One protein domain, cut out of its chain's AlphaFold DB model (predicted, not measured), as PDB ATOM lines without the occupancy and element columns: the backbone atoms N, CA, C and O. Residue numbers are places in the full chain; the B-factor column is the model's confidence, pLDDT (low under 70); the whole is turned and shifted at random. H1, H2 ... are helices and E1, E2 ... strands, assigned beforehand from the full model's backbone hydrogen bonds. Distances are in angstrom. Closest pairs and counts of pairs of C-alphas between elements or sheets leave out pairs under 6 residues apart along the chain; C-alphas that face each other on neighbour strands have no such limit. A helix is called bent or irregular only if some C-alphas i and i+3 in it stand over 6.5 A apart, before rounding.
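AT A GLANCE: This is residues 87 to 191 of the 195 residues of an uncharacterized protein of Verrucomicrobiales bacterium T37 (UniProt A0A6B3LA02). An elongated body has a small three-stranded sheet, E3 E5 E4, in its middle; the hairpin E1 E2 with H1 and H2 is toward one end, and H3, H4 and H5 are toward the other. The link from H1 to H2 wraps round the hairpin, pairing with both its strands. The printed part has 105 residues with five named helices and five named strands, in the order E1 E2 E3 H1 H2 E4 H3 H4 E5 H5; the class is mixed, helices and strands. The three-stranded sheet is mixed, the hairpin antiparallel. The whole is compact, with a radius of gyration of the C-alphas of 13.6 A, and spans 43 by 27 by 22 A.

HOW THE PARTS SIT: E1, residues 87 to 91, and E2, residues 94 to 99, form an antiparallel hairpin, with N 89 and O 96 at 3.0 A. H1, residues 108 to 113, has its closest C-alpha pair with E1 at Arg 113 and Ala 90, 5.3 A. H2, residues 125 to 132, comes closest to E2 at the C-alphas of Trp 125 and Thr 96, 6.0 A. Residues 114 to 115 pair with E1, antiparallel, and 121 to 122 with E2, parallel. E5, residues 166 to 171, is the inner strand between E3, residues 103 to 105, antiparallel, and E4, residues 136 to 140, parallel; N 104 and O 167 are 2.8 A apart, N 139 and O 168 2.8 A. H1, H2 and H3, residues 143 to 146, only graze this sheet. H4, residues 154 to 162, is on it at a height of 10.5 A, only just over E3 and E5, with 3 C-alphas on each. E4, H3 H4, E5 is a strand-helix-strand unit, two parallel strands joined through helices, with a right-handed crossover. H5, residues 182 to 189, touches H4 at a steep tilt of 43 degrees, opposite ways; the closest C-alphas are those of Leu 157 and Leu 186, 6.0 A. H2, H4 and H5 have every O i to N i+4 pair within hydrogen-bond range; H1 has 0 of 2, but 2 of 3 O i to N i+3 pairs, and H3 is too short for an O i to N i+4 pair.

IN THESE COORDINATES: E1 begins at C-alpha 87, (34.400, -18.225, -12.345). E2 is 17.3 A long, E5 16.5 A and H4 12.1 A. H1 is irregular: C-alphas 109 and 112 are 7.6 A apart. H5 ends at C-alpha 189, (10.583, -9.023, -1.915).

THE WHOLE: The two C-alphas farthest apart, those of Gln 121 and Ser 191, are 44.8 A apart. The printed part has no cut, and the link from H1 to H2 is long. Its mean pLDDT is 95.6, and no printed residue is under 70.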
ATOM      1  N   THR A  87      34.002 -19.052 -13.480       96.88
ATOM      2  CA  THR A  87      34.400 -18.225 -12.345       96.88
ATOM      3  C   THR A  87      35.514 -18.936 -11.585       96.88
ATOM      4  O   THR A  87      35.390 -20.118 -11.258       96.88
ATOM      5  N   ILE A  88      36.601 -18.227 -11.288       97.69
ATOM      6  CA  ILE A  88      37.752 -18.789 -10.579       97.69
ATOM      7  C   ILE A  88      37.734 -18.291  -9.138       97.69
ATOM      8  O   ILE A  88      37.617 -17.093  -8.882       97.69
ATOM      9  N   ILE A  89      37.866 -19.220  -8.192       97.94
ATOM     10  CA  ILE A  89      38.098 -18.890  -6.784       97.94
ATOM     11  C   ILE A  89      39.500 -19.363  -6.416       97.94
ATOM     12  O   ILE A  89      39.825 -20.533  -6.633       97.94
ATOM     13  N   ALA A  90      40.311 -18.470  -5.854       97.62
ATOM     14  CA  ALA A  90      41.687 -18.743  -5.460       97.62
ATOM     15  C   ALA A  90      41.953 -18.331  -4.008       97.62
ATOM     16  O   ALA A  90      41.489 -17.293  -3.539       97.62
ATOM     17  N   TYR A  91      42.692 -19.171  -3.287       97.50
ATOM     18  CA  TYR A  91      43.131 -18.916  -1.918       97.50
ATOM     19  C   TYR A  91      44.302 -19.836  -1.557       97.50
ATOM     20  O   TYR A  91      44.307 -21.003  -1.943       97.50
ATOM     21  N   ASP A  92      45.278 -19.320  -0.803       95.50
ATOM     22  CA  ASP A  92      46.408 -20.096  -0.258       95.50
ATOM     23  C   ASP A  92      47.160 -20.933  -1.318       95.50
ATOM     24  O   ASP A  92      47.397 -22.133  -1.170       95.50
ATOM     25  N   GLY A  93      47.463 -20.309  -2.462       96.19
ATOM     26  CA  GLY A  93      48.183 -20.963  -3.559       96.19
ATOM     27  C   GLY A  93      47.417 -22.107  -4.232       96.19
ATOM     28  O   GLY A  93      48.029 -22.921  -4.922       96.19
ATOM     29  N   LYS A  94      46.095 -22.187  -4.044       98.00
ATOM     30  CA  LYS A  94      45.205 -23.138  -4.712       98.00
ATOM     31  C   LYS A  94      44.063 -22.408  -5.394       98.00
ATOM     32  O   LYS A  94      43.588 -21.388  -4.895       98.00
ATOM     33  N   HIS A  95      43.544 -22.987  -6.469       98.19
ATOM     34  CA  HIS A  95      42.348 -22.483  -7.135       98.19
ATOM     35  C   HIS A  95      41.390 -23.596  -7.540       98.19
ATOM     36  O   HIS A  95      41.781 -24.738  -7.781       98.19
ATOM     37  N   THR A  96      40.116 -23.239  -7.647       98.06
ATOM     38  CA  THR A  96      39.064 -24.060  -8.247       98.06
ATOM     39  C   THR A  96      38.364 -23.259  -9.334       98.06
ATOM     40  O   THR A  96      38.308 -22.029  -9.284       98.06
ATOM     41  N   ILE A  97      37.793 -23.969 -10.299       97.19
ATOM     42  CA  ILE A  97      36.912 -23.392 -11.313       97.19
ATOM     43  C   ILE A  97      35.472 -23.762 -10.988       97.19
ATOM     44  O   ILE A  97      35.198 -24.872 -10.520       97.19
ATOM     45  N   LEU A  98      34.563 -22.831 -11.230       97.44
ATOM     46  CA  LEU A  98      33.124 -23.007 -11.120       97.44
ATOM     47  C   LEU A  98      32.477 -22.552 -12.431       97.44
ATOM     48  O   LEU A  98      33.035 -21.677 -13.095       97.44
ATOM     49  N   PRO A  99      31.298 -23.080 -12.796       96.62
ATOM     50  CA  PRO A  99      30.526 -22.523 -13.898       96.62
ATOM     51  C   PRO A  99      30.302 -21.022 -13.708       96.62
ATOM     52  O   PRO A  99      30.092 -20.558 -12.583       96.62
ATOM     53  N   GLU A 100      30.305 -20.266 -14.801       95.25
ATOM     54  CA  GLU A 100      29.941 -18.851 -14.759       95.25
ATOM     55  C   GLU A 100      28.568 -18.659 -14.087       95.25
ATOM     56  O   GLU A 100      27.615 -19.405 -14.340       95.25
ATOM     57  N   GLY A 101      28.475 -17.686 -13.178       95.31
ATOM     58  CA  GLY A 101      27.257 -17.413 -12.410       95.31
ATOM     59  C   GLY A 101      26.978 -18.398 -11.270       95.31
ATOM     60  O   GLY A 101      25.926 -18.311 -10.644       95.31
ATOM     61  N   ALA A 102      27.880 -19.338 -10.964       97.56
ATOM     62  CA  ALA A 102      27.719 -20.216  -9.802       97.56
ATOM     63  C   ALA A 102      27.969 -19.506  -8.460       97.56
ATOM     64  O   ALA A 102      27.533 -19.968  -7.408       97.56
ATOM     65  N   VAL A 103      28.686 -18.382  -8.474       97.38
ATOM     66  CA  VAL A 103      28.899 -17.556  -7.283       97.38
ATOM     67  C   VAL A 103      27.742 -16.566  -7.163       97.38
ATOM     68  O   VAL A 103      27.657 -15.600  -7.915       97.38
ATOM     69  N   MET A 104      26.844 -16.814  -6.212       96.31
ATOM     70  CA  MET A 104      25.603 -16.050  -6.040       96.31
ATOM     71  C   MET A 104      25.814 -14.733  -5.290       96.31
ATOM     72  O   MET A 104      25.125 -13.745  -5.537       96.31
ATOM     73  N   PHE A 105      26.724 -14.738  -4.314       97.00
ATOM     74  CA  PHE A 105      27.015 -13.579  -3.478       97.00
ATOM     75  C   PHE A 105      28.453 -13.626  -2.972       97.00
ATOM     76  O   PHE A 105      28.921 -14.662  -2.494       97.00
ATOM     77  N   VAL A 106      29.120 -12.476  -3.051       97.12
ATOM     78  CA  VAL A 106      30.482 -12.254  -2.569       97.12
ATOM     79  C   VAL A 106      30.440 -11.071  -1.600       97.12
ATOM     80  O   VAL A 106      30.131  -9.954  -2.030       97.12
ATOM     81  N   PRO A 107      30.708 -11.292  -0.302       96.44
ATOM     82  CA  PRO A 107      30.946 -10.210   0.644       96.44
ATOM     83  C   PRO A 107      32.144  -9.365   0.201       96.44
ATOM     84  O   PRO A 107      33.127  -9.902  -0.305       96.44
ATOM     85  N   GLU A 108      32.092  -8.053   0.432       95.31
ATOM     86  CA  GLU A 108      33.147  -7.114   0.011       95.31
ATOM     87  C   GLU A 108      34.532  -7.513   0.550       95.31
ATOM     88  O   GLU A 108      35.514  -7.515  -0.190       95.31
ATOM     89  N   VAL A 109      34.574  -7.978   1.802       96.38
ATOM     90  CA  VAL A 109      35.789  -8.442   2.494       96.38
ATOM     91  C   VAL A 109      36.414  -9.717   1.914       96.38
ATOM     92  O   VAL A 109      37.528 -10.056   2.294       96.38
ATOM     93  N   LEU A 110      35.712 -10.436   1.030       97.44
ATOM     94  CA  LEU A 110      36.199 -11.654   0.363       97.44
ATOM     95  C   LEU A 110      36.275 -11.499  -1.163       97.44
ATOM     96  O   LEU A 110      36.431 -12.491  -1.877       97.44
ATOM     97  N   SER A 111      36.108 -10.278  -1.677       96.19
ATOM     98  CA  SER A 111      36.083 -10.012  -3.120       96.19
ATOM     99  C   SER A 111      37.399 -10.356  -3.821       96.19
ATOM    100  O   SER A 111      37.379 -10.766  -4.977       96.19
ATOM    101  N   ASP A 112      38.517 -10.291  -3.101       96.44
ATOM    102  CA  ASP A 112      39.864 -10.646  -3.555       96.44
ATOM    103  C   ASP A 112      40.044 -12.139  -3.882       96.44
ATOM    104  O   ASP A 112      40.965 -12.510  -4.607       96.44
ATOM    105  N   ARG A 113      39.162 -13.006  -3.372       97.06
ATOM    106  CA  ARG A 113      39.235 -14.463  -3.582       97.06
ATOM    107  C   ARG A 113      38.612 -14.914  -4.890       97.06
ATOM    108  O   ARG A 113      38.850 -16.046  -5.307       97.06
ATOM    109  N   VAL A 114      37.797 -14.069  -5.518       97.06
ATOM    110  CA  VAL A 114      37.236 -14.323  -6.847       97.06
ATOM    111  C   VAL A 114      38.120 -13.605  -7.855       97.06
ATOM    112  O   VAL A 114      38.163 -12.380  -7.893       97.06
ATOM    113  N   VAL A 115      38.859 -14.379  -8.643       96.06
ATOM    114  CA  VAL A 115      39.941 -13.873  -9.495       96.06
ATOM    115  C   VAL A 115      39.625 -14.091 -10.971       96.06
ATOM    116  O   VAL A 115      38.868 -14.991 -11.329       96.06
ATOM    117  N   ASN A 116      40.223 -13.272 -11.835       92.38
ATOM    118  CA  ASN A 116      40.076 -13.410 -13.289       92.38
ATOM    119  C   ASN A 116      41.055 -14.430 -13.881       92.38
ATOM    120  O   ASN A 116      40.763 -15.054 -14.895       92.38
ATOM    121  N   GLU A 117      42.213 -14.604 -13.246       92.94
ATOM    122  CA  GLU A 117      43.270 -15.499 -13.710       92.94
ATOM    123  C   GLU A 117      43.556 -16.570 -12.651       92.94
ATOM    124  O   GLU A 117      43.586 -16.263 -11.455       92.94
ATOM    125  N   PRO A 118      43.755 -17.839 -13.049       93.31
ATOM    126  CA  PRO A 118      44.060 -18.905 -12.109       93.31
ATOM    127  C   PRO A 118      45.457 -18.723 -11.521       93.31
ATOM    128  O   PRO A 118      46.438 -18.585 -12.250       93.31
ATOM    129  N   VAL A 119      45.552 -18.790 -10.194       92.31
ATOM    130  CA  VAL A 119      46.822 -18.704  -9.469       92.31
ATOM    131  C   VAL A 119      46.987 -19.933  -8.584       92.31
ATOM    132  O   VAL A 119      46.127 -20.241  -7.760       92.31
ATOM    133  N   GLY A 120      48.134 -20.600  -8.719       95.06
ATOM    134  CA  GLY A 120      48.508 -21.734  -7.882       95.06
ATOM    135  C   GLY A 120      48.058 -23.096  -8.417       95.06
ATOM    136  O   GLY A 120      47.939 -23.314  -9.624       95.06
ATOM    137  N   GLN A 121      47.893 -24.052  -7.505       97.31
ATOM    138  CA  GLN A 121      47.541 -25.430  -7.827       97.31
ATOM    139  C   GLN A 121      46.029 -25.585  -8.013       97.31
ATOM    140  O   GLN A 121      45.243 -25.320  -7.102       97.31
ATOM    141  N   PHE A 122      45.629 -26.135  -9.160       97.44
ATOM    142  CA  PHE A 122      44.241 -26.513  -9.386       97.44
ATOM    143  C   PHE A 122      43.816 -27.645  -8.443       97.44
ATOM    144  O   PHE A 122      44.482 -28.681  -8.349       97.44
ATOM    145  N   VAL A 123      42.666 -27.474  -7.799       97.94
ATOM    146  CA  VAL A 123      42.021 -28.496  -6.975       97.94
ATOM    147  C   VAL A 123      40.538 -28.606  -7.316       97.94
ATOM    148  O   VAL A 123      39.887 -27.645  -7.720       97.94
ATOM    149  N   LEU A 124      39.986 -29.808  -7.144       97.12
ATOM    150  CA  LEU A 124      38.570 -30.061  -7.395       97.12
ATOM    151  C   LEU A 124      37.695 -29.384  -6.339       97.12
ATOM    152  O   LEU A 124      38.045 -29.349  -5.157       97.12
ATOM    153  N   TRP A 125      36.502 -28.954  -6.752       97.31
ATOM    154  CA  TRP A 125      35.545 -28.265  -5.887       97.31
ATOM    155  C   TRP A 125      35.313 -28.927  -4.513       97.31
ATOM    156  O   TRP A 125      35.404 -28.218  -3.513       97.31
ATOM    157  N   PRO A 126      35.075 -30.251  -4.387       97.00
ATOM    158  CA  PRO A 126      34.840 -30.862  -3.075       97.00
ATOM    159  C   PRO A 126      36.038 -30.762  -2.125       97.00
ATOM    160  O   PRO A 126      35.861 -30.717  -0.908       97.00
ATOM    161  N   GLU A 127      37.258 -30.750  -2.665       97.56
ATOM    162  CA  GLU A 127      38.477 -30.550  -1.882       97.56
ATOM    163  C   GLU A 127      38.627 -29.079  -1.497       97.56
ATOM    164  O   GLU A 127      38.822 -28.768  -0.322       97.56
ATOM    165  N   PHE A 128      38.451 -28.175  -2.466       98.06
ATOM    166  CA  PHE A 128      38.526 -26.735  -2.235       98.06
ATOM    167  C   PHE A 128      37.518 -26.287  -1.174       98.06
ATOM    168  O   PHE A 128      37.891 -25.596  -0.230       98.06
ATOM    169  N   LEU A 129      36.265 -26.739  -1.272       97.88
ATOM    170  CA  LEU A 129      35.211 -26.440  -0.306       97.88
ATOM    171  C   LEU A 129      35.565 -26.946   1.097       97.88
ATOM    172  O   LEU A 129      35.376 -26.220   2.070       97.88
ATOM    173  N   ARG A 130      36.104 -28.165   1.216       97.56
ATOM    174  CA  ARG A 130      36.465 -28.755   2.516       97.56
ATOM    175  C   ARG A 130      37.549 -27.951   3.228       97.56
ATOM    176  O   ARG A 130      37.469 -27.773   4.436       97.56
ATOM    177  N   GLN A 131      38.536 -27.454   2.487       97.69
ATOM    178  CA  GLN A 131      39.632 -26.651   3.042       97.69
ATOM    179  C   GLN A 131      39.191 -25.223   3.404       97.69
ATOM    180  O   GLN A 131      39.815 -24.577   4.239       97.69
ATOM    181  N   ASN A 132      38.097 -24.743   2.806       97.88
ATOM    182  CA  ASN A 132      37.689 -23.340   2.841       97.88
ATOM    183  C   ASN A 132      36.275 -23.112   3.413       97.88
ATOM    184  O   ASN A 132      35.704 -22.034   3.252       97.88
ATOM    185  N   PHE A 133      35.704 -24.094   4.123       96.31
ATOM    186  CA  PHE A 133      34.331 -24.036   4.658       96.31
ATOM    187  C   PHE A 133      34.085 -22.876   5.643       96.31
ATOM    188  O   PHE A 133      32.940 -22.494   5.885       96.31
ATOM    189  N   GLY A 134      35.153 -22.321   6.228       97.31
ATOM    190  CA  GLY A 134      35.063 -21.175   7.132       97.31
ATOM    191  C   GLY A 134      34.583 -19.898   6.436       97.31
ATOM    192  O   GLY A 134      33.965 -19.054   7.076       97.31
ATOM    193  N   TRP A 135      34.822 -19.769   5.129       97.69
ATOM    194  CA  TRP A 135      34.490 -18.574   4.345       97.69
ATOM    195  C   TRP A 135      33.705 -18.870   3.058       97.69
ATOM    196  O   TRP A 135      33.222 -17.945   2.406       97.69
ATOM    197  N   LEU A 136      33.537 -20.145   2.707       98.06
ATOM    198  CA  LEU A 136      32.639 -20.621   1.659       98.06
ATOM    199  C   LEU A 136      31.387 -21.249   2.261       98.06
ATOM    200  O   LEU A 136      31.431 -21.917   3.294       98.06
ATOM    201  N   ARG A 137      30.274 -21.131   1.543       97.69
ATOM    202  CA  ARG A 137      29.076 -21.934   1.780       97.69
ATOM    203  C   ARG A 137      28.418 -22.338   0.473       97.69
ATOM    204  O   ARG A 137      28.535 -21.654  -0.541       97.69
ATOM    205  N   THR A 138      27.665 -23.424   0.536       98.06
ATOM    206  CA  THR A 138      26.843 -23.913  -0.570       98.06
ATOM    207  C   THR A 138      25.372 -23.621  -0.330       98.06
ATOM    208  O   THR A 138      24.888 -23.784   0.793       98.06
ATOM    209  N   ILE A 139      24.660 -23.239  -1.385       97.75
ATOM    210  CA  ILE A 139      23.203 -23.120  -1.424       97.75
ATOM    211  C   ILE A 139      22.692 -24.192  -2.376       97.75
ATOM    212  O   ILE A 139      22.983 -24.125  -3.568       97.75
ATOM    213  N   ASP A 140      21.987 -25.193  -1.854       97.38
ATOM    214  CA  ASP A 140      21.357 -26.213  -2.699       97.38
ATOM    215  C   ASP A 140      20.109 -25.606  -3.344       97.38
ATOM    216  O   ASP A 140      19.270 -25.046  -2.636       97.38
ATOM    217  N   LEU A 141      20.033 -25.670  -4.671       97.00
ATOM    218  CA  LEU A 141      18.971 -25.060  -5.468       97.00
ATOM    219  C   LEU A 141      18.251 -26.108  -6.304       97.00
ATOM    220  O   LEU A 141      18.864 -27.055  -6.796       97.00
ATOM    221  N   SER A 142      16.961 -25.894  -6.549       96.56
ATOM    222  CA  SER A 142      16.259 -26.599  -7.620       96.56
ATOM    223  C   SER A 142      16.731 -26.114  -8.998       96.56
ATOM    224  O   SER A 142      17.345 -25.051  -9.148       96.56
ATOM    225  N   VAL A 143      16.431 -26.884 -10.045       94.88
ATOM    226  CA  VAL A 143      16.749 -26.480 -11.426       94.88
ATOM    227  C   VAL A 143      15.912 -25.254 -11.820       94.88
ATOM    228  O   VAL A 143      16.368 -24.372 -12.551       94.88
ATOM    229  N   GLU A 144      14.689 -25.166 -11.314       96.00
ATOM    230  CA  GLU A 144      13.741 -24.077 -11.526       96.00
ATOM    231  C   GLU A 144      14.227 -22.769 -10.884       96.00
ATOM    232  O   GLU A 144      14.196 -21.718 -11.533       96.00
ATOM    233  N   GLU A 145      14.757 -22.836  -9.661       96.00
ATOM    234  CA  GLU A 145      15.398 -21.712  -8.968       96.00
ATOM    235  C   GLU A 145      16.689 -21.291  -9.686       96.00
ATOM    236  O   GLU A 145      16.896 -20.108  -9.967       96.00
ATOM    237  N   ALA A 146      17.542 -22.256 -10.055       95.44
ATOM    238  CA  ALA A 146      18.807 -22.013 -10.752       95.44
ATOM    239  C   ALA A 146      18.619 -21.297 -12.097       95.44
ATOM    240  O   ALA A 146      19.356 -20.371 -12.447       95.44
ATOM    241  N   THR A 147      17.594 -21.705 -12.846       93.69
ATOM    242  CA  THR A 147      17.240 -21.104 -14.138       93.69
ATOM    243  C   THR A 147      16.533 -19.754 -14.011       93.69
ATOM    244  O   THR A 147      16.362 -19.078 -15.027       93.69
ATOM    245  N   GLY A 148      16.157 -19.340 -12.795       90.94
ATOM    246  CA  GLY A 148      15.450 -18.090 -12.523       90.94
ATOM    247  C   GLY A 148      13.958 -18.128 -12.863       90.94
ATOM    248  O   GLY A 148      13.338 -17.072 -12.969       90.94
ATOM    249  N   LYS A 149      13.378 -19.321 -13.061       91.25
ATOM    250  CA  LYS A 149      11.925 -19.490 -13.241       91.25
ATOM    251  C   LYS A 149      11.189 -19.295 -11.921       91.25
ATOM    252  O   LYS A 149      10.121 -18.691 -11.899       91.25
ATOM    253  N   GLU A 150      11.784 -19.782 -10.838       92.44
ATOM    254  CA  GLU A 150      11.317 -19.561  -9.474       92.44
ATOM    255  C   GLU A 150      12.237 -18.580  -8.743       92.44
ATOM    256  O   GLU A 150      13.450 -18.539  -8.962       92.44
ATOM    257  N   HIS A 151      11.637 -17.755  -7.886       92.94
ATOM    258  CA  HIS A 151      12.379 -16.841  -7.026       92.94
ATOM    259  C   HIS A 151      12.821 -17.566  -5.763       92.94
ATOM    260  O   HIS A 151      12.097 -18.407  -5.230       92.94
ATOM    261  N   LEU A 152      13.984 -17.180  -5.245       94.50
ATOM    262  CA  LEU A 152      14.410 -17.655  -3.941       94.50
ATOM    263  C   LEU A 152      13.488 -17.098  -2.860       94.50
ATOM    264  O   LEU A 152      13.039 -15.951  -2.916       94.50
ATOM    265  N   LYS A 153      13.240 -17.917  -1.841       94.62
ATOM    266  CA  LYS A 153      12.457 -17.507  -0.674       94.62
ATOM    267  C   LYS A 153      13.155 -16.344   0.029       94.62
ATOM    268  O   LYS A 153      14.367 -16.380   0.239       94.62
ATOM    269  N   GLU A 154      12.384 -15.352   0.461       94.12
ATOM    270  CA  GLU A 154      12.913 -14.162   1.140       94.12
ATOM    271  C   GLU A 154      13.824 -14.485   2.342       94.12
ATOM    272  O   GLU A 154      14.937 -13.956   2.370       94.12
ATOM    273  N   PRO A 155      13.483 -15.422   3.255       95.50
ATOM    274  CA  PRO A 155      14.371 -15.762   4.369       95.50
ATOM    275  C   PRO A 155      15.738 -16.293   3.921       95.50
ATOM    276  O   PRO A 155      16.750 -16.066   4.580       95.50
ATOM    277  N   LEU A 156      15.788 -16.996   2.784       95.94
ATOM    278  CA  LEU A 156      17.041 -17.498   2.225       95.94
ATOM    279  C   LEU A 156      17.870 -16.355   1.630       95.94
ATOM    280  O   LEU A 156      19.077 -16.312   1.846       95.94
ATOM    281  N   LEU A 157      17.234 -15.419   0.920       96.12
ATOM    282  CA  LEU A 157      17.898 -14.233   0.374       96.12
ATOM    283  C   LEU A 157      18.514 -13.373   1.484       96.12
ATOM    284  O   LEU A 157      19.670 -12.961   1.376       96.12
ATOM    285  N   GLU A 158      17.777 -13.149   2.572       95.75
ATOM    286  CA  GLU A 158      18.286 -12.442   3.748       95.75
ATOM    287  C   GLU A 158      19.459 -13.181   4.387       95.75
ATOM    288  O   GLU A 158      20.496 -12.574   4.647       95.75
ATOM    289  N   ALA A 159      19.340 -14.499   4.560       96.06
ATOM    290  CA  ALA A 159      20.416 -15.324   5.093       96.06
ATOM    291  C   ALA A 159      21.651 -15.372   4.181       96.06
ATOM    292  O   ALA A 159      22.748 -15.602   4.675       96.06
ATOM    293  N   ILE A 160      21.514 -15.212   2.860       96.25
ATOM    294  CA  ILE A 160      22.657 -15.124   1.935       96.25
ATOM    295  C   ILE A 160      23.380 -13.788   2.111       96.25
ATOM    296  O   ILE A 160      24.600 -13.774   2.217       96.25
ATOM    297  N   VAL A 161      22.638 -12.679   2.166       94.81
ATOM    298  CA  VAL A 161      23.221 -11.328   2.253       94.81
ATOM    299  C   VAL A 161      23.786 -11.023   3.643       94.81
ATOM    300  O   VAL A 161      24.778 -10.307   3.751       94.81
ATOM    301  N   ALA A 162      23.170 -11.549   4.704       94.75
ATOM    302  CA  ALA A 162      23.645 -11.366   6.074       94.75
ATOM    303  C   ALA A 162      24.934 -12.154   6.369       94.75
ATOM    304  O   ALA A 162      25.699 -11.786   7.263       94.75
ATOM    305  N   ASP A 163      25.178 -13.239   5.634       94.38
ATOM    306  CA  ASP A 163      26.338 -14.101   5.832       94.38
ATOM    307  C   ASP A 163      27.612 -13.452   5.272       94.38
ATOM    308  O   ASP A 163      27.630 -12.904   4.173       94.38
ATOM    309  N   GLN A 164      28.710 -13.551   6.021       95.44
ATOM    310  CA  GLN A 164      30.022 -13.017   5.634       95.44
ATOM    311  C   GLN A 164      30.851 -14.038   4.842       95.44
ATOM    312  O   GLN A 164      32.076 -13.958   4.787       95.44
ATOM    313  N   ARG A 165      30.183 -15.014   4.224       98.00
ATOM    314  CA  ARG A 165      30.787 -16.077   3.418       98.00
ATOM    315  C   ARG A 165      30.369 -15.955   1.963       98.00
ATOM    316  O   ARG A 165      29.244 -15.562   1.655       98.00
ATOM    317  N   ILE A 166      31.253 -16.359   1.058       98.25
ATOM    318  CA  ILE A 166      30.916 -16.475  -0.361       98.25
ATOM    319  C   ILE A 166      29.902 -17.607  -0.525       98.25
ATOM    320  O   ILE A 166      30.132 -18.739  -0.088       98.25
ATOM    321  N   SER A 167      28.775 -17.291  -1.158       98.06
ATOM    322  CA  SER A 167      27.689 -18.236  -1.400       98.06
ATOM    323  C   SER A 167      27.764 -18.784  -2.818       98.06
ATOM    324  O   SER A 167      27.697 -18.023  -3.783       98.06
ATOM    325  N   VAL A 168      27.880 -20.105  -2.935       98.38
ATOM    326  CA  VAL A 168      27.954 -20.829  -4.211       98.38
ATOM    327  C   VAL A 168      26.692 -21.667  -4.403       98.38
ATOM    328  O   VAL A 168      26.329 -22.436  -3.510       98.38
ATOM    329  N   SER A 169      26.034 -21.553  -5.554       98.31
ATOM    330  CA  SER A 169      24.894 -22.398  -5.918       98.31
ATOM    331  C   SER A 169      25.348 -23.801  -6.287       98.31
ATOM    332  O   SER A 169      26.266 -23.986  -7.091       98.31
ATOM    333  N   VAL A 170      24.676 -24.804  -5.730       98.38
ATOM    334  CA  VAL A 170      24.920 -26.213  -6.031       98.38
ATOM    335  C   VAL A 170      23.618 -26.943  -6.343       98.38
ATOM    336  O   VAL A 170      22.556 -26.558  -5.873       98.38
ATOM    337  N   TYR A 171      23.725 -28.019  -7.116       97.56
ATOM    338  CA  TYR A 171      22.705 -29.052  -7.261       97.56
ATOM    339  C   TYR A 171      23.369 -30.390  -6.975       97.56
ATOM    340  O   TYR A 171      24.395 -30.710  -7.578       97.56
ATOM    341  N   GLN A 172      22.830 -31.167  -6.035       95.31
ATOM    342  CA  GLN A 172      23.408 -32.468  -5.664       95.31
ATOM    343  C   GLN A 172      24.907 -32.376  -5.308       95.31
ATOM    344  O   GLN A 172      25.698 -33.247  -5.661       95.31
ATOM    345  N   ARG A 173      25.309 -31.313  -4.592       94.31
ATOM    346  CA  ARG A 173      26.706 -31.005  -4.198       94.31
ATOM    347  C   ARG A 173      27.643 -30.574  -5.335       94.31
ATOM    348  O   ARG A 173      28.822 -30.325  -5.071       94.31
ATOM    349  N   HIS A 174      27.151 -30.437  -6.562       96.38
ATOM    350  CA  HIS A 174      27.928 -29.942  -7.696       96.38
ATOM    351  C   HIS A 174      27.599 -28.474  -7.980       96.38
ATOM    352  O   HIS A 174      26.420 -28.131  -7.997       96.38
ATOM    353  N   PRO A 175      28.598 -27.602  -8.208       97.88
ATOM    354  CA  PRO A 175      28.352 -26.212  -8.569       97.88
ATOM    355  C   PRO A 175      27.536 -26.100  -9.855       97.88
ATOM    356  O   PRO A 175      27.833 -26.776 -10.840       97.88
ATOM    357  N   ILE A 176      26.535 -25.225  -9.843       97.81
ATOM    358  CA  ILE A 176      25.684 -24.916 -10.997       97.81
ATOM    359  C   ILE A 176      25.608 -23.407 -11.182       97.81
ATOM    360  O   ILE A 176      25.692 -22.669 -10.203       97.81
ATOM    361  N   SER A 177      25.383 -22.949 -12.408       97.38
ATOM    362  CA  SER A 177      25.085 -21.543 -12.680       97.38
ATOM    363  C   SER A 177      23.728 -21.145 -12.093       97.38
ATOM    364  O   SER A 177      22.725 -21.818 -12.335       97.38
ATOM    365  N   TYR A 178      23.684 -20.018 -11.388       96.81
ATOM    366  CA  TYR A 178      22.459 -19.361 -10.953       96.81
ATOM    367  C   TYR A 178      22.230 -18.110 -11.805       96.81
ATOM    368  O   TYR A 178      23.075 -17.223 -11.869       96.81
ATOM    369  N   ARG A 179      21.087 -18.040 -12.496       94.38
ATOM    370  CA  ARG A 179      20.746 -16.915 -13.388       94.38
ATOM    371  C   ARG A 179      19.959 -15.796 -12.706       94.38
ATOM    372  O   ARG A 179      19.660 -14.788 -13.343       94.38
ATOM    373  N   GLY A 180      19.577 -15.977 -11.444       90.19
ATOM    374  CA  GLY A 180      18.921 -14.929 -10.672       90.19
ATOM    375  C   GLY A 180      19.913 -13.899 -10.126       90.19
ATOM    376  O   GLY A 180      21.124 -14.090 -10.147       90.19
ATOM    377  N   ASP A 181      19.382 -12.803  -9.589       91.19
ATOM    378  CA  ASP A 181      20.162 -11.788  -8.877       91.19
ATOM    379  C   ASP A 181      19.635 -11.692  -7.444       91.19
ATOM    380  O   ASP A 181      18.532 -11.191  -7.207       91.19
ATOM    381  N   VAL A 182      20.436 -12.168  -6.487       92.94
ATOM    382  CA  VAL A 182      20.091 -12.211  -5.057       92.94
ATOM    383  C   VAL A 182      19.708 -10.823  -4.535       92.94
ATOM    384  O   VAL A 182      18.697 -10.674  -3.847       92.94
ATOM    385  N   LYS A 183      20.476  -9.781  -4.880       91.38
ATOM    386  CA  LYS A 183      20.237  -8.416  -4.386       91.38
ATOM    387  C   LYS A 183      18.963  -7.837  -4.995       91.38
ATOM    388  O   LYS A 183      18.199  -7.171  -4.296       91.38
ATOM    389  N   LYS A 184      18.721  -8.082  -6.285       92.38
ATOM    390  CA  LYS A 184      17.505  -7.635  -6.976       92.38
ATOM    391  C   LYS A 184      16.261  -8.342  -6.440       92.38
ATOM    392  O   LYS A 184      15.273  -7.667  -6.162       92.38
ATOM    393  N   GLN A 185      16.316  -9.662  -6.256       92.06
ATOM    394  CA  GLN A 185      15.200 -10.435  -5.707       92.06
ATOM    395  C   GLN A 185      14.879 -10.004  -4.272       92.06
ATOM    396  O   GLN A 185      13.712  -9.809  -3.948       92.06
ATOM    397  N   LEU A 186      15.897  -9.744  -3.443       92.12
ATOM    398  CA  LEU A 186      15.689  -9.262  -2.076       92.12
ATOM    399  C   LEU A 186      15.025  -7.876  -2.043       92.12
ATOM    400  O   LEU A 186      14.109  -7.641  -1.259       92.12
ATOM    401  N   LYS A 187      15.449  -6.951  -2.914       92.69
ATOM    402  CA  LYS A 187      14.816  -5.625  -3.038       92.69
ATOM    403  C   LYS A 187      13.354  -5.720  -3.481       92.69
ATOM    404  O   LYS A 187      12.522  -4.968  -2.974       92.69
ATOM    405  N   ALA A 188      13.057  -6.624  -4.417       90.50
ATOM    406  CA  ALA A 188      11.703  -6.864  -4.907       90.50
ATOM    407  C   ALA A 188      10.801  -7.466  -3.818       90.50
ATOM    408  O   ALA A 188       9.685  -6.986  -3.637       90.50
ATOM    409  N   ALA A 189      11.305  -8.434  -3.044       87.94
ATOM    410  CA  ALA A 189      10.583  -9.023  -1.915       87.94
ATOM    411  C   ALA A 189      10.239  -7.980  -0.833       87.94
ATOM    412  O   ALA A 189       9.120  -7.965  -0.331       87.94
ATOM    413  N   LYS A 190      11.156  -7.038  -0.558       85.38
ATOM    414  CA  LYS A 190      10.967  -5.966   0.440       85.38
ATOM    415  C   LYS A 190      10.101  -4.788  -0.014       85.38
ATOM    416  O   LYS A 190       9.761  -3.948   0.814       85.38
ATOM    417  N   SER A 191       9.739  -4.702  -1.297       78.12
ATOM    418  CA  SER A 191       8.917  -3.606  -1.841       78.12
ATOM    419  C   SER A 191       7.555  -4.068  -2.393       78.12
ATOM    420  O   SER A 191       7.223  -3.707  -3.524       78.12
TER     421      SER A 191